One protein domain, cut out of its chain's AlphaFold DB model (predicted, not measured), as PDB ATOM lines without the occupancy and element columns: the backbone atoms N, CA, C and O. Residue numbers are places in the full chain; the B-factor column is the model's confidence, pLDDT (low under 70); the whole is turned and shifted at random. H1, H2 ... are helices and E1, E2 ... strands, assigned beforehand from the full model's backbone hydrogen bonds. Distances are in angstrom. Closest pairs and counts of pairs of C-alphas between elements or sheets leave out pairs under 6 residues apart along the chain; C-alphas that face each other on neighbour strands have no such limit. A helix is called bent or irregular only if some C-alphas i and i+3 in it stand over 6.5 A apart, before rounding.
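What this domain is: This is residues 266 to 391 of the 398 residues of an uncharacterized protein of Geofilum rubicundum JCM 15548 (UniProt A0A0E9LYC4). What shape does the backbone make? It is a sandwich, two antiparallel sheets of four strands face to face, E2 E1 E6 E7 and E5 E4 E3 E8, with their strands running nearly along one another; at one end sits a loose head made of two short helices, H1 and H2, and long links. Edge strand E7 is apart from the strands of the other sheet, and the head meets the sandwich where H1 grazes the sheet of E2 with residues 299 to 301. What is it made of? The printed part has 126 residues with two named helices and eight named strands, in the order E1 E2 H1 H2 E3 E4 E5 E6 E7 E8, and its class is mixed, helices and strands. How large is it? It is compact, with a radius of gyration of the C-alphas of 15.8 A and spans of 49 by 33 by 23 A.

How they stand to each other: How is the first sheet built? E2, residues 276 to 280, E1, residues 266 to 271, E6, residues 359 to 369, and E7, residues 372 to 379, run in that order in a twisted sheet, with N 267 and O 279 of E1 and E2 2.8 A apart, N 268 and O 364 of E1 and E6 2.9 A apart, and N 378 and O 363 of E7 and E6 3.0 A apart, within hydrogen-bond range. E1 and E2 form a hairpin, as do E6 and E7. How is the second built? E5, residues 351 to 356, E4, residues 337 to 343, E3, residues 327 to 334, and E8, residues 386 to 390, stand in that order, with N 340 and O 354 2.9 A apart, N 341 and O 329 2.8 A apart, and N 328 and O 390 2.8 A apart, again within range. E3, E4 and E5 form a meander, each strand the antiparallel neighbour of the one before. How do the sheets face? The parts that face each other are 10.7 A centre to centre, with planes 12 degrees apart and strands at 19 degrees; E6 and E8 have 6 pairs of C-alphas within 8 A, the closest those of Ala 363 and Ile 388, 6.8 A apart. Where are the helices? H1, residues 293 to 301, only grazes the first sheet, and its closest C-alphas to E2 are those of Leu 300 and Gly 278, 7.1 A apart; H2, residues 313 to 321, is on neither sheet and is apart from H1. Every O i to N i+4 pair is within hydrogen-bond range in H1, and 3 of 5 are in H2, which is irregular, with C-alphas 317 and 320 7.2 A apart.

Where its parts are: Where does the printed part begin and end? E1 begins at C-alpha 266, (7.186, 48.472, -3.176), and E8 ends at C-alpha 390, (16.887, 49.383, -0.326). Which elements are longest? E6 measures 28.9 A from first to last C-alpha, E7 22.2 A, E3 22.0 A and E4 20.4 A. Where is the head? H2 begins at C-alpha 313, (-13.004, 57.397, 5.345), and measures 14.0 A; H1 measures 12.0 A.

The domain as a whole: How far does it reach? The two C-alphas farthest apart are those of Glu 313 and Thr 383, 49.7 A. Is the backbone whole, and which links are long? The printed part has no cut, and the links E2 to H1, with 12 residues, and H1 to H2, with 11, are long. Where is the confidence low? Mean pLDDT of the printed part is 83.2; residues 368 to 391 are under 70, with means of 35 in E7 and 51 in E8.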
ATOM      1  N   HIS A 266       7.044  49.868  -3.561       92.56
ATOM      2  CA  HIS A 266       7.186  48.472  -3.176       92.56
ATOM      3  C   HIS A 266       8.653  48.064  -3.051       92.56
ATOM      4  O   HIS A 266       9.550  48.614  -3.696       92.56
ATOM      5  N   ILE A 267       8.879  47.101  -2.161       92.75
ATOM      6  CA  ILE A 267      10.170  46.496  -1.863       92.75
ATOM      7  C   ILE A 267       9.992  44.990  -1.935       92.75
ATOM      8  O   ILE A 267       9.088  44.436  -1.304       92.75
ATOM      9  N   ARG A 268      10.866  44.322  -2.691       94.44
ATOM     10  CA  ARG A 268      10.867  42.863  -2.779       94.44
ATOM     11  C   ARG A 268      12.256  42.276  -2.618       94.44
ATOM     12  O   ARG A 268      13.215  42.814  -3.164       94.44
ATOM     13  N   PHE A 269      12.326  41.139  -1.935       93.88
ATOM     14  CA  PHE A 269      13.504  40.272  -1.879       93.88
ATOM     15  C   PHE A 269      13.095  38.848  -2.238       93.88
ATOM     16  O   PHE A 269      12.013  38.406  -1.853       93.88
ATOM     17  N   THR A 270      13.950  38.127  -2.957       93.75
ATOM     18  CA  THR A 270      13.667  36.739  -3.348       93.75
ATOM     19  C   THR A 270      14.495  35.737  -2.549       93.75
ATOM     20  O   THR A 270      15.645  35.991  -2.178       93.75
ATOM     21  N   ALA A 271      13.903  34.573  -2.317       92.12
ATOM     22  CA  ALA A 271      14.491  33.422  -1.653       92.12
ATOM     23  C   ALA A 271      14.288  32.153  -2.485       92.12
ATOM     24  O   ALA A 271      13.562  32.161  -3.485       92.12
ATOM     25  N   GLU A 272      14.985  31.085  -2.112       90.19
ATOM     26  CA  GLU A 272      14.881  29.788  -2.779       90.19
ATOM     27  C   GLU A 272      13.437  29.258  -2.825       90.19
ATOM     28  O   GLU A 272      12.540  29.774  -2.153       90.19
ATOM     29  N   GLU A 273      13.199  28.266  -3.685       88.81
ATOM     30  CA  GLU A 273      11.877  27.640  -3.874       88.81
ATOM     31  C   GLU A 273      10.752  28.634  -4.234       88.81
ATOM     32  O   GLU A 273       9.573  28.404  -3.975       88.81
ATOM     33  N   GLY A 274      11.109  29.758  -4.864       87.38
ATOM     34  CA  GLY A 274      10.151  30.792  -5.262       87.38
ATOM     35  C   GLY A 274       9.714  31.714  -4.121       87.38
ATOM     36  O   GLY A 274       8.768  32.482  -4.298       87.38
ATOM     37  N   GLY A 275      10.397  31.684  -2.973       92.44
ATOM     38  CA  GLY A 275      10.120  32.579  -1.856       92.44
ATOM     39  C   GLY A 275      10.205  34.055  -2.260       92.44
ATOM     40  O   GLY A 275      11.169  34.501  -2.888       92.44
ATOM     41  N   LEU A 276       9.194  34.834  -1.876       93.75
ATOM     42  CA  LEU A 276       9.120  36.267  -2.143       93.75
ATOM     43  C   LEU A 276       8.729  37.008  -0.866       93.75
ATOM     44  O   LEU A 276       7.609  36.885  -0.377       93.75
ATOM     45  N   PHE A 277       9.643  37.827  -0.358       94.56
ATOM     46  CA  PHE A 277       9.285  38.892   0.566       94.56
ATOM     47  C   PHE A 277       8.788  40.079  -0.254       94.56
ATOM     48  O   PHE A 277       9.511  40.547  -1.134       94.56
ATOM     49  N   GLY A 278       7.586  40.573   0.034       93.81
ATOM     50  CA  GLY A 278       7.005  41.738  -0.623       93.81
ATOM     51  C   GLY A 278       6.295  42.631   0.384       93.81
ATOM     52  O   GLY A 278       5.383  42.188   1.074       93.81
ATOM     53  N   GLU A 279       6.710  43.890   0.457       94.62
ATOM     54  CA  GLU A 279       6.041  44.922   1.247       94.62
ATOM     55  C   GLU A 279       5.916  46.214   0.440       94.62
ATOM     56  O   GLU A 279       6.662  46.451  -0.512       94.62
ATOM     57  N   SER A 280       4.992  47.076   0.853       94.38
ATOM     58  CA  SER A 280       5.016  48.487   0.486       94.38
ATOM     59  C   SER A 280       5.676  49.324   1.582       94.38
ATOM     60  O   SER A 280       5.683  48.957   2.760       94.38
ATOM     61  N   VAL A 281       6.208  50.487   1.204       94.75
ATOM     62  CA  VAL A 281       6.829  51.440   2.136       94.75
ATOM     63  C   VAL A 281       5.830  51.899   3.195       94.75
ATOM     64  O   VAL A 281       6.205  52.059   4.356       94.75
ATOM     65  N   GLN A 282       4.560  52.076   2.824       96.56
ATOM     66  CA  GLN A 282       3.453  52.301   3.750       96.56
ATOM     67  C   GLN A 282       2.382  51.210   3.586       96.56
ATOM     68  O   GLN A 282       1.500  51.294   2.729       96.56
ATOM     69  N   GLY A 283       2.467  50.183   4.433       96.25
ATOM     70  CA  GLY A 283       1.566  49.028   4.417       96.25
ATOM     71  C   GLY A 283       0.128  49.373   4.806       96.25
ATOM     72  O   GLY A 283      -0.116  49.950   5.865       96.25
ATOM     73  N   LEU A 284      -0.827  48.972   3.969       96.50
ATOM     74  CA  LEU A 284      -2.269  49.090   4.207       96.50
ATOM     75  C   LEU A 284      -2.917  47.757   4.610       96.50
ATOM     76  O   LEU A 284      -4.084  47.720   4.993       96.50
ATOM     77  N   THR A 285      -2.164  46.663   4.575       93.88
ATOM     78  CA  THR A 285      -2.616  45.332   4.989       93.88
ATOM     79  C   THR A 285      -2.475  45.125   6.499       93.88
ATOM     80  O   THR A 285      -1.554  45.654   7.119       93.88
ATOM     81  N   GLY A 286      -3.352  44.317   7.108       93.12
ATOM     82  CA  GLY A 286      -3.243  43.951   8.533       93.12
ATOM     83  C   GLY A 286      -3.530  45.095   9.517       93.12
ATOM     84  O   GLY A 286      -3.188  45.009  10.696       93.12
ATOM     85  N   LEU A 287      -4.150  46.180   9.049       95.81
ATOM     86  CA  LEU A 287      -4.517  47.325   9.877       95.81
ATOM     87  C   LEU A 287      -5.739  47.036  10.759       95.81
ATOM     88  O   LEU A 287      -6.591  46.204  10.461       95.81
ATOM     89  N   ARG A 288      -5.915  47.842  11.816       96.31
ATOM     90  CA  ARG A 288      -7.122  47.816  12.668       96.31
ATOM     91  C   ARG A 288      -8.406  48.225  11.923       96.31
ATOM     92  O   ARG A 288      -9.516  48.049  12.434       96.31
ATOM     93  N   ARG A 289      -8.275  48.915  10.792       96.31
ATOM     94  CA  ARG A 289      -9.385  49.337   9.933       96.31
ATOM     95  C   ARG A 289      -9.129  48.740   8.566       96.31
ATOM     96  O   ARG A 289      -8.054  48.954   8.024       96.31
ATOM     97  N   ASP A 290     -10.112  48.012   8.066       95.81
ATOM     98  CA  ASP A 290     -10.022  47.352   6.777       95.81
ATOM     99  C   ASP A 290     -10.091  48.394   5.642       95.81
ATOM    100  O   ASP A 290     -11.066  49.154   5.593       95.81
ATOM    101  N   PRO A 291      -9.066  48.497   4.773       95.00
ATOM    102  CA  PRO A 291      -9.127  49.312   3.558       95.00
ATOM    103  C   PRO A 291     -10.016  48.699   2.468       95.00
ATOM    104  O   PRO A 291     -10.419  49.419   1.561       95.00
ATOM    105  N   GLY A 292     -10.363  47.416   2.571       96.44
ATOM    106  CA  GLY A 292     -11.124  46.672   1.576       96.44
ATOM    107  C   GLY A 292     -10.240  45.762   0.719       96.44
ATOM    108  O   GLY A 292      -9.066  46.047   0.467       96.44
ATOM    109  N   GLN A 293     -10.830  44.661   0.245       95.94
ATOM    110  CA  GLN A 293     -10.110  43.587  -0.447       95.94
ATOM    111  C   GLN A 293      -9.419  44.044  -1.739       95.94
ATOM    112  O   GLN A 293      -8.338  43.549  -2.049       95.94
ATOM    113  N   GLU A 294     -10.012  44.984  -2.478       95.62
ATOM    114  CA  GLU A 294      -9.431  45.543  -3.705       95.62
ATOM    115  C   GLU A 294      -8.092  46.237  -3.423       95.62
ATOM    116  O   GLU A 294      -7.087  45.910  -4.046       95.62
ATOM    117  N   ILE A 295      -8.050  47.114  -2.412       96.25
ATOM    118  CA  ILE A 295      -6.832  47.828  -2.002       96.25
ATOM    119  C   ILE A 295      -5.777  46.850  -1.471       96.25
ATOM    120  O   ILE A 295      -4.601  46.972  -1.806       96.25
ATOM    121  N   ILE A 296      -6.190  45.874  -0.653       95.94
ATOM    122  CA  ILE A 296      -5.282  44.855  -0.102       95.94
ATOM    123  C   ILE A 296      -4.639  44.046  -1.229       95.94
ATOM    124  O   ILE A 296      -3.419  43.908  -1.252       95.94
ATOM    125  N   SER A 297      -5.448  43.531  -2.155       95.19
ATOM    126  CA  SER A 297      -4.962  42.677  -3.245       95.19
ATOM    127  C   SER A 297      -4.053  43.473  -4.179       95.19
ATOM    128  O   SER A 297      -2.928  43.052  -4.428       95.19
ATOM    129  N   ALA A 298      -4.471  44.682  -4.578       94.75
ATOM    130  CA  ALA A 298      -3.654  45.563  -5.408       94.75
ATOM    131  C   ALA A 298      -2.289  45.858  -4.765       94.75
ATOM    132  O   ALA A 298      -1.260  45.763  -5.430       94.75
ATOM    133  N   GLN A 299      -2.249  46.149  -3.458       94.94
ATOM    134  CA  GLN A 299      -0.987  46.449  -2.782       94.94
ATOM    135  C   GLN A 299      -0.050  45.238  -2.704       94.94
ATOM    136  O   GLN A 299       1.157  45.390  -2.914       94.94
ATOM    137  N   LEU A 300      -0.588  44.053  -2.400       92.94
ATOM    138  CA  LEU A 300       0.190  42.814  -2.345       92.94
ATOM    139  C   LEU A 300       0.749  42.445  -3.726       92.94
ATOM    140  O   LEU A 300       1.917  42.069  -3.841       92.94
ATOM    141  N   ASP A 301      -0.045  42.655  -4.774       92.25
ATOM    142  CA  ASP A 301       0.328  42.349  -6.155       92.25
ATOM    143  C   ASP A 301       1.265  43.399  -6.776       92.25
ATOM    144  O   ASP A 301       1.799  43.187  -7.866       92.25
ATOM    145  N   GLY A 302       1.528  44.520  -6.093       91.00
ATOM    146  CA  GLY A 302       2.334  45.611  -6.651       91.00
ATOM    147  C   GLY A 302       1.634  46.378  -7.757       91.00
ATOM    148  O   GLY A 302       2.278  46.763  -8.730       91.00
ATOM    149  N   GLN A 303       0.320  46.522  -7.643       92.25
ATOM    150  CA  GLN A 303      -0.511  47.279  -8.562       92.25
ATOM    151  C   GLN A 303      -0.834  48.646  -7.978       92.25
ATOM    152  O   GLN A 303      -0.763  48.862  -6.769       92.25
ATOM    153  N   LYS A 304      -1.183  49.583  -8.863       91.75
ATOM    154  CA  LYS A 304      -1.474  50.954  -8.467       91.75
ATOM    155  C   LYS A 304      -2.774  50.953  -7.683       91.75
ATOM    156  O   LYS A 304      -3.777  50.430  -8.171       91.75
ATOM    157  N   LEU A 305      -2.764  51.545  -6.495       94.12
ATOM    158  CA  LEU A 305      -3.972  51.614  -5.688       94.12
ATOM    159  C   LEU A 305      -5.000  52.578  -6.313       94.12
ATOM    160  O   LEU A 305      -4.634  53.504  -7.051       94.12
ATOM    161  N   PRO A 306      -6.301  52.386  -6.018       93.19
ATOM    162  CA  PRO A 306      -7.333  53.354  -6.361       93.19
ATOM    163  C   PRO A 306      -7.005  54.766  -5.835       93.19
ATOM    164  O   PRO A 306      -6.226  54.911  -4.892       93.19
ATOM    165  N   PRO A 307      -7.619  55.829  -6.387       92.25
ATOM    166  CA  PRO A 307      -7.483  57.176  -5.839       92.25
ATOM    167  C   PRO A 307      -7.861  57.241  -4.354       92.25
ATOM    168  O   PRO A 307      -8.744  56.515  -3.892       92.25
ATOM    169  N   LEU A 308      -7.238  58.156  -3.607       92.69
ATOM    170  CA  LEU A 308      -7.421  58.281  -2.158       92.69
ATOM    171  C   LEU A 308      -8.888  58.534  -1.754       92.69
ATOM    172  O   LEU A 308      -9.306  58.190  -0.647       92.69
ATOM    173  N   GLU A 309      -9.692  59.125  -2.635       94.12
ATOM    174  CA  GLU A 309     -11.126  59.366  -2.457       94.12
ATOM    175  C   GLU A 309     -11.945  58.074  -2.394       94.12
ATOM    176  O   GLU A 309     -12.994  58.058  -1.750       94.12
ATOM    177  N   ALA A 310     -11.463  56.999  -3.022       93.19
ATOM    178  CA  ALA A 310     -12.093  55.684  -2.987       93.19
ATOM    179  C   ALA A 310     -11.818  54.934  -1.672       93.19
ATOM    180  O   ALA A 310     -12.456  53.919  -1.389       93.19
ATOM    181  N   PHE A 311     -10.887  55.418  -0.841       96.19
ATOM    182  CA  PHE A 311     -10.529  54.741   0.401       96.19
ATOM    183  C   PHE A 311     -11.638  54.929   1.443       96.19
ATOM    184  O   PHE A 311     -12.171  56.036   1.593       96.19
ATOM    185  N   PRO A 312     -11.926  53.908   2.276       97.00
ATOM    186  CA  PRO A 312     -12.814  54.074   3.416       97.00
ATOM    187  C   PRO A 312     -12.371  55.250   4.295       97.00
ATOM    188  O   PRO A 312     -11.205  55.351   4.683       97.00
ATOM    189  N   GLU A 313     -13.310  56.126   4.669       96.50
ATOM    190  CA  GLU A 313     -13.004  57.397   5.345       96.50
ATOM    191  C   GLU A 313     -12.113  57.215   6.586       96.50
ATOM    192  O   GLU A 313     -11.198  58.004   6.833       96.50
ATOM    193  N   ARG A 314     -12.352  56.150   7.360       95.25
ATOM    194  CA  ARG A 314     -11.573  55.822   8.564       95.25
ATOM    195  C   ARG A 314     -10.124  55.443   8.253       95.25
ATOM    196  O   ARG A 314      -9.253  55.779   9.048       95.25
ATOM    197  N   VAL A 315      -9.872  54.759   7.139       95.56
ATOM    198  CA  VAL A 315      -8.516  54.406   6.692       95.56
ATOM    199  C   VAL A 315      -7.814  55.646   6.164       95.56
ATOM    200  O   VAL A 315      -6.708  55.944   6.604       95.56
ATOM    201  N   ARG A 316      -8.496  56.446   5.337       95.38
ATOM    202  CA  ARG A 316      -7.965  57.716   4.827       95.38
ATOM    203  C   ARG A 316      -7.543  58.666   5.954       95.38
ATOM    204  O   ARG A 316      -6.430  59.176   5.942       95.38
ATOM    205  N   LYS A 317      -8.393  58.857   6.973       95.62
ATOM    206  CA  LYS A 317      -8.054  59.658   8.171       95.62
ATOM    207  C   LYS A 317      -6.932  59.035   9.011       95.62
ATOM    208  O   LYS A 317      -6.239  59.751   9.725       95.62
ATOM    209  N   GLY A 318      -6.778  57.713   8.949       95.81
ATOM    210  CA  GLY A 318      -5.750  56.956   9.661       95.81
ATOM    211  C   GLY A 318      -4.377  56.968   8.983       95.81
ATOM    212  O   GLY A 318      -3.378  56.759   9.666       95.81
ATOM    213  N   LEU A 319      -4.318  57.240   7.676       95.31
ATOM    214  CA  LEU A 319      -3.110  57.140   6.855       95.31
ATOM    215  C   LEU A 319      -1.890  57.884   7.437       95.31
ATOM    216  O   LEU A 319      -0.808  57.298   7.458       95.31
ATOM    217  N   PRO A 320      -2.013  59.107   8.000       95.69
ATOM    218  CA  PRO A 320      -0.870  59.797   8.599       95.69
ATOM    219  C   PRO A 320      -0.236  59.078   9.799       95.69
ATOM    220  O   PRO A 320       0.916  59.374  10.110       95.69
ATOM    221  N   TYR A 321      -0.972  58.176  10.457       96.12
ATOM    222  CA  TYR A 321      -0.540  57.419  11.637       96.12
ATOM    223  C   TYR A 321       0.027  56.037  11.299       96.12
ATOM    224  O   TYR A 321       0.509  55.343  12.193       96.12
ATOM    225  N   ILE A 322      -0.037  55.625  10.032       96.94
ATOM    226  CA  ILE A 322       0.575  54.384   9.566       96.94
ATOM    227  C   ILE A 322       2.064  54.661   9.328       96.94
ATOM    228  O   ILE A 322       2.378  55.530   8.505       96.94
ATOM    229  N   PRO A 323       2.984  53.954  10.015       96.12
ATOM    230  CA  PRO A 323       4.415  54.132   9.815       96.12
ATOM    231  C   PRO A 323       4.827  53.875   8.367       96.12
ATOM    232  O   PRO A 323       4.268  53.015   7.688       96.12
ATOM    233  N   SER A 324       5.850  54.596   7.926       95.38
ATOM    234  CA  SER A 324       6.495  54.375   6.636       95.38
ATOM    235  C   SER A 324       7.915  53.871   6.865       95.38
ATOM    236  O   SER A 324       8.635  54.423   7.698       95.38
ATOM    237  N   PHE A 325       8.301  52.813   6.160       94.75
ATOM    238  CA  PHE A 325       9.585  52.137   6.322       94.75
ATOM    239  C   PHE A 325      10.569  52.599   5.249       94.75
ATOM    240  O   PHE A 325      10.467  52.213   4.090       94.75
ATOM    241  N   GLY A 326      11.503  53.464   5.640       89.19
ATOM    242  CA  GLY A 326      12.471  54.081   4.735       89.19
ATOM    243  C   GLY A 326      13.719  53.259   4.469       89.19
ATOM    244  O   GLY A 326      14.483  53.619   3.585       89.19
ATOM    245  N   ASP A 327      13.949  52.176   5.211       92.00
ATOM    246  CA  ASP A 327      15.147  51.357   5.061       92.00
ATOM    247  C   ASP A 327      14.823  49.872   5.189       92.00
ATOM    248  O   ASP A 327      14.176  49.451   6.152       92.00
ATOM    249  N   TYR A 328      15.363  49.088   4.260       94.62
ATOM    250  CA  TYR A 328      15.316  47.633   4.238       94.62
ATOM    251  C   TYR A 328      16.707  47.063   3.966       94.62
ATOM    252  O   TYR A 328      17.448  47.574   3.125       94.62
ATOM    253  N   THR A 329      17.055  45.971   4.644       93.50
ATOM    254  CA  THR A 329      18.288  45.220   4.382       93.50
ATOM    255  C   THR A 329      18.012  43.730   4.386       93.50
ATOM    256  O   THR A 329      17.396  43.251   5.336       93.50
ATOM    257  N   LEU A 330      18.552  43.007   3.411       95.25
ATOM    258  CA  LEU A 330      18.752  41.564   3.475       95.25
ATOM    259  C   LEU A 330      20.239  41.292   3.708       95.25
ATOM    260  O   LEU A 330      21.087  41.799   2.971       95.25
ATOM    261  N   LEU A 331      20.538  40.499   4.735       92.62
ATOM    262  CA  LEU A 331      21.872  39.979   5.023       92.62
ATOM    263  C   LEU A 331      21.851  38.463   4.893       92.62
ATOM    264  O   LEU A 331      21.217  37.811   5.718       92.62
ATOM    265  N   GLN A 332      22.591  37.913   3.933       90.88
ATOM    266  CA  GLN A 332      22.934  36.491   3.905       90.88
ATOM    267  C   GLN A 332      24.199  36.292   4.749       90.88
ATOM    268  O   GLN A 332      25.312  36.427   4.247       90.88
ATOM    269  N   SER A 333      24.054  36.048   6.053       87.50
ATOM    270  CA  SER A 333      25.199  35.978   6.976       87.50
ATOM    271  C   SER A 333      25.994  34.677   6.865       87.50
ATOM    272  O   SER A 333      27.160  34.632   7.243       87.50
ATOM    273  N   SER A 334      25.365  33.608   6.377       88.88
ATOM    274  CA  SER A 334      25.998  32.307   6.149       88.88
ATOM    275  C   SER A 334      25.357  31.615   4.942       88.88
ATOM    276  O   SER A 334      24.299  32.054   4.491       88.88
ATOM    277  N   PRO A 335      25.911  30.498   4.440       88.19
ATOM    278  CA  PRO A 335      25.288  29.722   3.363       88.19
ATOM    279  C   PRO A 335      23.909  29.123   3.694       88.19
ATOM    280  O   PRO A 335      23.304  28.515   2.813       88.19
ATOM    281  N   HIS A 336      23.436  29.235   4.939       90.88
ATOM    282  CA  HIS A 336      22.194  28.623   5.432       90.88
ATOM    283  C   HIS A 336      21.311  29.598   6.217       90.88
ATOM    284  O   HIS A 336      20.382  29.168   6.895       90.88
ATOM    285  N   ALA A 337      21.622  30.894   6.208       93.62
ATOM    286  CA  ALA A 337      20.791  31.876   6.883       93.62
ATOM    287  C   ALA A 337      20.869  33.252   6.223       93.62
ATOM    288  O   ALA A 337      21.960  33.822   6.071       93.62
ATOM    289  N   PHE A 338      19.695  33.819   5.950       93.94
ATOM    290  CA  PHE A 338      19.518  35.247   5.747       93.94
ATOM    291  C   PHE A 338      18.509  35.855   6.717       93.94
ATOM    292  O   PHE A 338      17.559  35.211   7.163       93.94
ATOM    293  N   GLN A 339      18.688  37.144   6.992       95.69
ATOM    294  CA  GLN A 339      17.747  37.960   7.747       95.69
ATOM    295  C   GLN A 339      17.361  39.195   6.939       95.69
ATOM    296  O   GLN A 339      18.224  39.892   6.403       95.69
ATOM    297  N   ILE A 340      16.063  39.494   6.908       95.81
ATOM    298  CA  ILE A 340      15.541  40.775   6.441       95.81
ATOM    299  C   ILE A 340      15.294  41.652   7.663       95.81
ATOM    300  O   ILE A 340      14.725  41.209   8.663       95.81
ATOM    301  N   ARG A 341      15.713  42.912   7.576       95.88
ATOM    302  CA  ARG A 341      15.443  43.948   8.573       95.88
ATOM    303  C   ARG A 341      14.836  45.165   7.906       95.88
ATOM    304  O   ARG A 341      15.196  45.482   6.775       95.88
ATOM    305  N   LYS A 342      13.968  45.871   8.626       96.19
ATOM    306  CA  LYS A 342      13.421  47.163   8.199       96.19
ATOM    307  C   LYS A 342      13.401  48.178   9.329       96.19
ATOM    308  O   LYS A 342      13.290  47.798  10.492       96.19
ATOM    309  N   ARG A 343      13.465  49.466   9.017       94.69
ATOM    310  CA  ARG A 343      13.222  50.545   9.989       94.69
ATOM    311  C   ARG A 343      12.519  51.716   9.323       94.69
ATOM    312  O   ARG A 343      12.513  51.839   8.101       94.69
ATOM    313  N   THR A 344      11.926  52.582  10.136       92.75
ATOM    314  CA  THR A 344      11.261  53.792   9.644       92.75
ATOM    315  C   THR A 344      12.264  54.778   9.059       92.75
ATOM    316  O   THR A 344      12.120  55.185   7.913       92.75
ATOM    317  N   GLN A 345      13.301  55.122   9.824       88.25
ATOM    318  CA  GLN A 345      14.376  56.023   9.409       88.25
ATOM    319  C   GLN A 345      15.616  55.864  10.302       88.25
ATOM    320  O   GLN A 345      15.564  55.246  11.369       88.25
ATOM    321  N   THR A 346      16.734  56.469   9.896       87.69
ATOM    322  CA  THR A 346      17.952  56.575  10.716       87.69
ATOM    323  C   THR A 346      17.656  57.093  12.131       87.69
ATOM    324  O   THR A 346      16.777  57.925  12.346       87.69
ATOM    325  N   GLY A 347      18.377  56.561  13.120       92.94
ATOM    326  CA  GLY A 347      18.162  56.863  14.540       92.94
ATOM    327  C   GLY A 347      17.039  56.057  15.204       92.94
ATOM    328  O   GLY A 347      16.841  56.198  16.403       92.94
ATOM    329  N   HIS A 348      16.326  55.205  14.456       93.06
ATOM    330  CA  HIS A 348      15.290  54.314  14.989       93.06
ATOM    331  C   HIS A 348      15.738  52.849  14.940       93.06
ATOM    332  O   HIS A 348      16.585  52.462  14.128       93.06
ATOM    333  N   THR A 349      15.149  52.035  15.815       96.50
ATOM    334  CA  THR A 349      15.435  50.602  15.933       96.50
ATOM    335  C   THR A 349      15.015  49.830  14.681       96.50
ATOM    336  O   THR A 349      13.985  50.115  14.068       96.50
ATOM    337  N   TRP A 350      15.807  48.819  14.330       95.19
ATOM    338  CA  TRP A 350      15.481  47.853  13.287       95.19
ATOM    339  C   TRP A 350      14.469  46.813  13.776       95.19
ATOM    340  O   TRP A 350      14.577  46.298  14.886       95.19
ATOM    341  N   LEU A 351      13.511  46.478  12.918       97.19
ATOM    342  CA  LEU A 351      12.567  45.375  13.075       97.19
ATOM    343  C   LEU A 351      12.994  44.210  12.179       97.19
ATOM    344  O   LEU A 351      13.534  44.442  11.098       97.19
ATOM    345  N   ASN A 352      12.692  42.979  12.593       96.69
ATOM    346  CA  ASN A 352      13.040  41.753  11.866       96.69
ATOM    347  C   ASN A 352      11.770  41.119  11.267       96.69
ATOM    348  O   ASN A 352      11.153  40.286  11.928       96.69
ATOM    349  N   PRO A 353      11.321  41.541  10.069       94.81
ATOM    350  CA  PRO A 353      10.072  41.052   9.489       94.81
ATOM    351  C   PRO A 353      10.163  39.629   8.925       94.81
ATOM    352  O   PRO A 353       9.137  38.965   8.835       94.81
ATOM    353  N   ALA A 354      11.351  39.163   8.523       95.44
ATOM    354  CA  ALA A 354      11.514  37.849   7.906       95.44
ATOM    355  C   ALA A 354      12.953  37.325   8.019       95.44
ATOM    356  O   ALA A 354      13.911  38.088   8.162       95.44
ATOM    357  N   GLN A 355      13.091  36.008   7.913       95.25
ATOM    358  CA  GLN A 355      14.353  35.277   7.826       95.25
ATOM    359  C   GLN A 355      14.131  34.003   7.002       95.25
ATOM    360  O   GLN A 355      12.990  33.569   6.845       95.25
ATOM    361  N   GLY A 356      15.204  33.401   6.507       94.19
ATOM    362  CA  GLY A 356      15.152  32.140   5.770       94.19
ATOM    363  C   GLY A 356      16.541  31.540   5.602       94.19
ATOM    364  O   GLY A 356      17.499  32.046   6.185       94.19
ATOM    365  N   GLU A 357      16.658  30.473   4.815       93.25
ATOM    366  CA  GLU A 357      17.936  29.789   4.608       93.25
ATOM    367  C   GLU A 357      18.759  30.459   3.505       93.25
ATOM    368  O   GLU A 357      19.796  31.058   3.805       93.25
ATOM    369  N   ARG A 358      18.300  30.434   2.244       92.81
ATOM    370  CA  ARG A 358      19.033  31.041   1.116       92.81
ATOM    371  C   ARG A 358      18.208  32.054   0.330       92.81
ATOM    372  O   ARG A 358      17.129  31.766  -0.182       92.81
ATOM    373  N   SER A 359      18.756  33.260   0.199       92.00
ATOM    374  CA  SER A 359      18.268  34.272  -0.738       92.00
ATOM    375  C   SER A 359      18.789  33.994  -2.152       92.00
ATOM    376  O   SER A 359      19.907  33.506  -2.309       92.00
ATOM    377  N   ASN A 360      18.040  34.374  -3.195       89.75
ATOM    378  CA  ASN A 360      18.563  34.311  -4.573       89.75
ATOM    379  C   ASN A 360      19.412  35.547  -4.934       89.75
ATOM    380  O   ASN A 360      19.731  35.756  -6.104       89.75
ATOM    381  N   GLY A 361      19.715  36.415  -3.960       87.00
ATOM    382  CA  GLY A 361      20.503  37.627  -4.182       87.00
ATOM    383  C   GLY A 361      19.817  38.681  -5.060       87.00
ATOM    384  O   GLY A 361      20.499  39.443  -5.746       87.00
ATOM    385  N   VAL A 362      18.478  38.737  -5.066       87.25
ATOM    386  CA  VAL A 362      17.717  39.734  -5.839       87.25
ATOM    387  C   VAL A 362      16.942  40.656  -4.916       87.25
ATOM    388  O   VAL A 362      16.200  40.192  -4.047       87.25
ATOM    389  N   ALA A 363      17.055  41.958  -5.171       87.38
ATOM    390  CA  ALA A 363      16.120  42.945  -4.650       87.38
ATOM    391  C   ALA A 363      15.452  43.726  -5.772       87.38
ATOM    392  O   ALA A 363      16.036  43.965  -6.834       87.38
ATOM    393  N   MET A 364      14.224  44.148  -5.499       85.75
ATOM    394  CA  MET A 364      13.470  45.057  -6.341       85.75
ATOM    395  C   MET A 364      12.995  46.239  -5.514       85.75
ATOM    396  O   MET A 364      12.467  46.063  -4.416       85.75
ATOM    397  N   GLN A 365      13.168  47.426  -6.081       80.50
ATOM    398  CA  GLN A 365      12.556  48.651  -5.599       80.50
ATOM    399  C   GLN A 365      11.813  49.272  -6.777       80.50
ATOM    400  O   GLN A 365      12.398  49.547  -7.830       80.50
ATOM    401  N   ASP A 366      10.509  49.429  -6.613       77.44
ATOM    402  CA  ASP A 366       9.606  49.823  -7.682       77.44
ATOM    403  C   ASP A 366       8.525  50.769  -7.184       77.44
ATOM    404  O   ASP A 366       8.202  50.840  -5.997       77.44
ATOM    405  N   HIS A 367       8.000  51.539  -8.123       72.88
ATOM    406  CA  HIS A 367       6.896  52.443  -7.875       72.88
ATOM    407  C   HIS A 367       6.024  52.574  -9.116       72.88
ATOM    408  O   HIS A 367       6.454  52.302 -10.245       72.88
ATOM    409  N   LEU A 368       4.792  53.011  -8.892       67.19
ATOM    410  CA  LEU A 368       3.767  53.035  -9.921       67.19
ATOM    411  C   LEU A 368       3.386  54.484 -10.227       67.19
ATOM    412  O   LEU A 368       2.863  55.201  -9.374       67.19
ATOM    413  N   GLN A 369       3.672  54.920 -11.457       53.09
ATOM    414  CA  GLN A 369       3.235  56.205 -12.006       53.09
ATOM    415  C   GLN A 369       2.272  55.927 -13.165       53.09
ATOM    416  O   GLN A 369       2.692  55.484 -14.229       53.09
ATOM    417  N   ALA A 370       0.973  56.183 -12.961       45.19
ATOM    418  CA  ALA A 370      -0.087  55.829 -13.927       45.19
ATOM    419  C   ALA A 370      -0.055  54.329 -14.332       45.19
ATOM    420  O   ALA A 370       0.518  53.531 -13.602       45.19
ATOM    421  N   GLU A 371      -0.739  53.921 -15.409       34.25
ATOM    422  CA  GLU A 371      -0.982  52.510 -15.806       34.25
ATOM    423  C   GLU A 371       0.283  51.653 -16.070       34.25
ATOM    424  O   GLU A 371       0.165  50.490 -16.448       34.25
ATOM    425  N   TRP A 372       1.495  52.182 -15.860       27.77
ATOM    426  CA  TRP A 372       2.755  51.505 -16.171       27.77
ATOM    427  C   TRP A 372       3.618  51.282 -14.919       27.77
ATOM    428  O   TRP A 372       4.071  52.247 -14.297       27.77
ATOM    429  N   PRO A 373       3.912  50.021 -14.548       33.50
ATOM    430  CA  PRO A 373       4.834  49.730 -13.461       33.50
ATOM    431  C   PRO A 373       6.278  50.056 -13.853       33.50
ATOM    432  O   PRO A 373       6.751  49.662 -14.920       33.50
ATOM    433  N   SER A 374       7.006  50.740 -12.965       36.00
ATOM    434  CA  SER A 374       8.436  51.012 -13.137       36.00
ATOM    435  C   SER A 374       9.231  50.339 -12.020       36.00
ATOM    436  O   SER A 374       9.070  50.661 -10.843       36.00
ATOM    437  N   ALA A 375      10.073  49.371 -12.389       34.12
ATOM    438  CA  ALA A 375      10.814  48.543 -11.445       34.12
ATOM    439  C   ALA A 375      12.295  48.475 -11.803       34.12
ATOM    440  O   ALA A 375      12.648  48.226 -12.957       34.12
ATOM    441  N   SER A 376      13.143  48.630 -10.789       35.22
ATOM    442  CA  SER A 376      14.575  48.357 -10.878       35.22
ATOM    443  C   SER A 376      14.884  47.103 -10.076       35.22
ATOM    444  O   SER A 376      14.541  47.010  -8.896       35.22
ATOM    445  N   LYS A 377      15.503  46.122 -10.734       34.62
ATOM    446  CA  LYS A 377      15.938  44.858 -10.129       34.62
ATOM    447  C   LYS A 377      17.455  44.809 -10.137       34.62
ATOM    448  O   LYS A 377      18.068  45.051 -11.173       34.62
ATOM    449  N   ILE A 378      18.049  44.474  -8.999       44.88
ATOM    450  CA  ILE A 378      19.490  44.237  -8.891       44.88
ATOM    451  C   ILE A 378      19.686  42.762  -8.562       44.88
ATOM    452  O   ILE A 378      19.098  42.263  -7.604       44.88
ATOM    453  N   PHE A 379      20.505  42.087  -9.368       30.75
ATOM    454  CA  PHE A 379      20.904  40.695  -9.186       30.75
ATOM    455  C   PHE A 379      22.362  40.659  -8.724       30.75
ATOM    456  O   PHE A 379      23.240  41.165  -9.423       30.75
ATOM    457  N   GLY A 380      22.625  40.053  -7.570       33.31
ATOM    458  CA  GLY A 380      23.969  39.751  -7.092       33.31
ATOM    459  C   GLY A 380      24.100  38.254  -6.858       33.31
ATOM    460  O   GLY A 380      23.458  37.718  -5.964       33.31
ATOM    461  N   ASN A 381      24.927  37.568  -7.649       30.09
ATOM    462  CA  ASN A 381      25.288  36.179  -7.370       30.09
ATOM    463  C   ASN A 381      26.623  36.202  -6.616       30.09
ATOM    464  O   ASN A 381      27.661  36.490  -7.213       30.09
ATOM    465  N   HIS A 382      26.598  35.991  -5.299       32.75
ATOM    466  CA  HIS A 382      27.788  36.097  -4.451       32.75
ATOM    467  C   HIS A 382      27.980  34.829  -3.616       32.75
ATOM    468  O   HIS A 382      27.050  34.336  -2.990       32.75
ATOM    469  N   THR A 383      29.216  34.327  -3.574       25.42
ATOM    470  CA  THR A 383      29.660  33.199  -2.734       25.42
ATOM    471  C   THR A 383      30.102  33.629  -1.325       25.42
ATOM    472  O   THR A 383      30.597  32.807  -0.560       25.42
ATOM    473  N   LEU A 384      29.949  34.911  -0.983       28.86
ATOM    474  CA  LEU A 384      30.355  35.536   0.282       28.86
ATOM    475  C   LEU A 384      29.144  36.183   0.973       28.86
ATOM    476  O   LEU A 384      28.136  36.423   0.299       28.86
ATOM    477  N   PRO A 385      29.230  36.504   2.283       39.66
ATOM    478  CA  PRO A 385      28.191  37.268   2.957       39.66
ATOM    479  C   PRO A 385      27.894  38.538   2.169       39.66
ATOM    480  O   PRO A 385      28.782  39.354   1.915       39.66
ATOM    481  N   SER A 386      26.651  38.668   1.730       46.16
ATOM    482  CA  SER A 386      26.230  39.746   0.847       46.16
ATOM    483  C   SER A 386      25.121  40.548   1.498       46.16
ATOM    484  O   SER A 386      24.292  40.036   2.259       46.16
ATOM    485  N   TRP A 387      25.153  41.843   1.207       46.03
ATOM    486  CA  TRP A 387      24.184  42.809   1.678       46.03
ATOM    487  C   TRP A 387      23.425  43.341   0.482       46.03
ATOM    488  O   TRP A 387      24.031  43.821  -0.477       46.03
ATOM    489  N   ILE A 388      22.101  43.319   0.571       59.34
ATOM    490  CA  ILE A 388      21.264  44.086  -0.339       59.34
ATOM    491  C   ILE A 388      20.452  45.067   0.489       59.34
ATOM    492  O   ILE A 388      19.721  44.676   1.398       59.34
ATOM    493  N   SER A 389      20.616  46.355   0.200       52.41
ATOM    494  CA  SER A 389      19.926  47.441   0.890       52.41
ATOM    495  C   SER A 389      19.017  48.192  -0.071       52.41
ATOM    496  O   SER A 389      19.456  48.554  -1.162       52.41
ATOM    497  N   ALA A 390      17.802  48.493   0.369       53.16
ATOM    498  CA  ALA A 390      16.887  49.383  -0.326       53.16
ATOM    499  C   ALA A 390      16.460  50.499   0.632       53.16
ATOM    500  O   ALA A 390      15.938  50.228   1.714       53.16
ATOM    501  N   THR A 391      16.702  51.749   0.236       57.19
ATOM    502  CA  THR A 391      16.374  52.941   1.031       57.19
ATOM    503  C   THR A 391      15.389  53.798   0.240       57.19
ATOM    504  O   THR A 391      15.792  54.725  -0.471       57.19
TER     505      THR A 391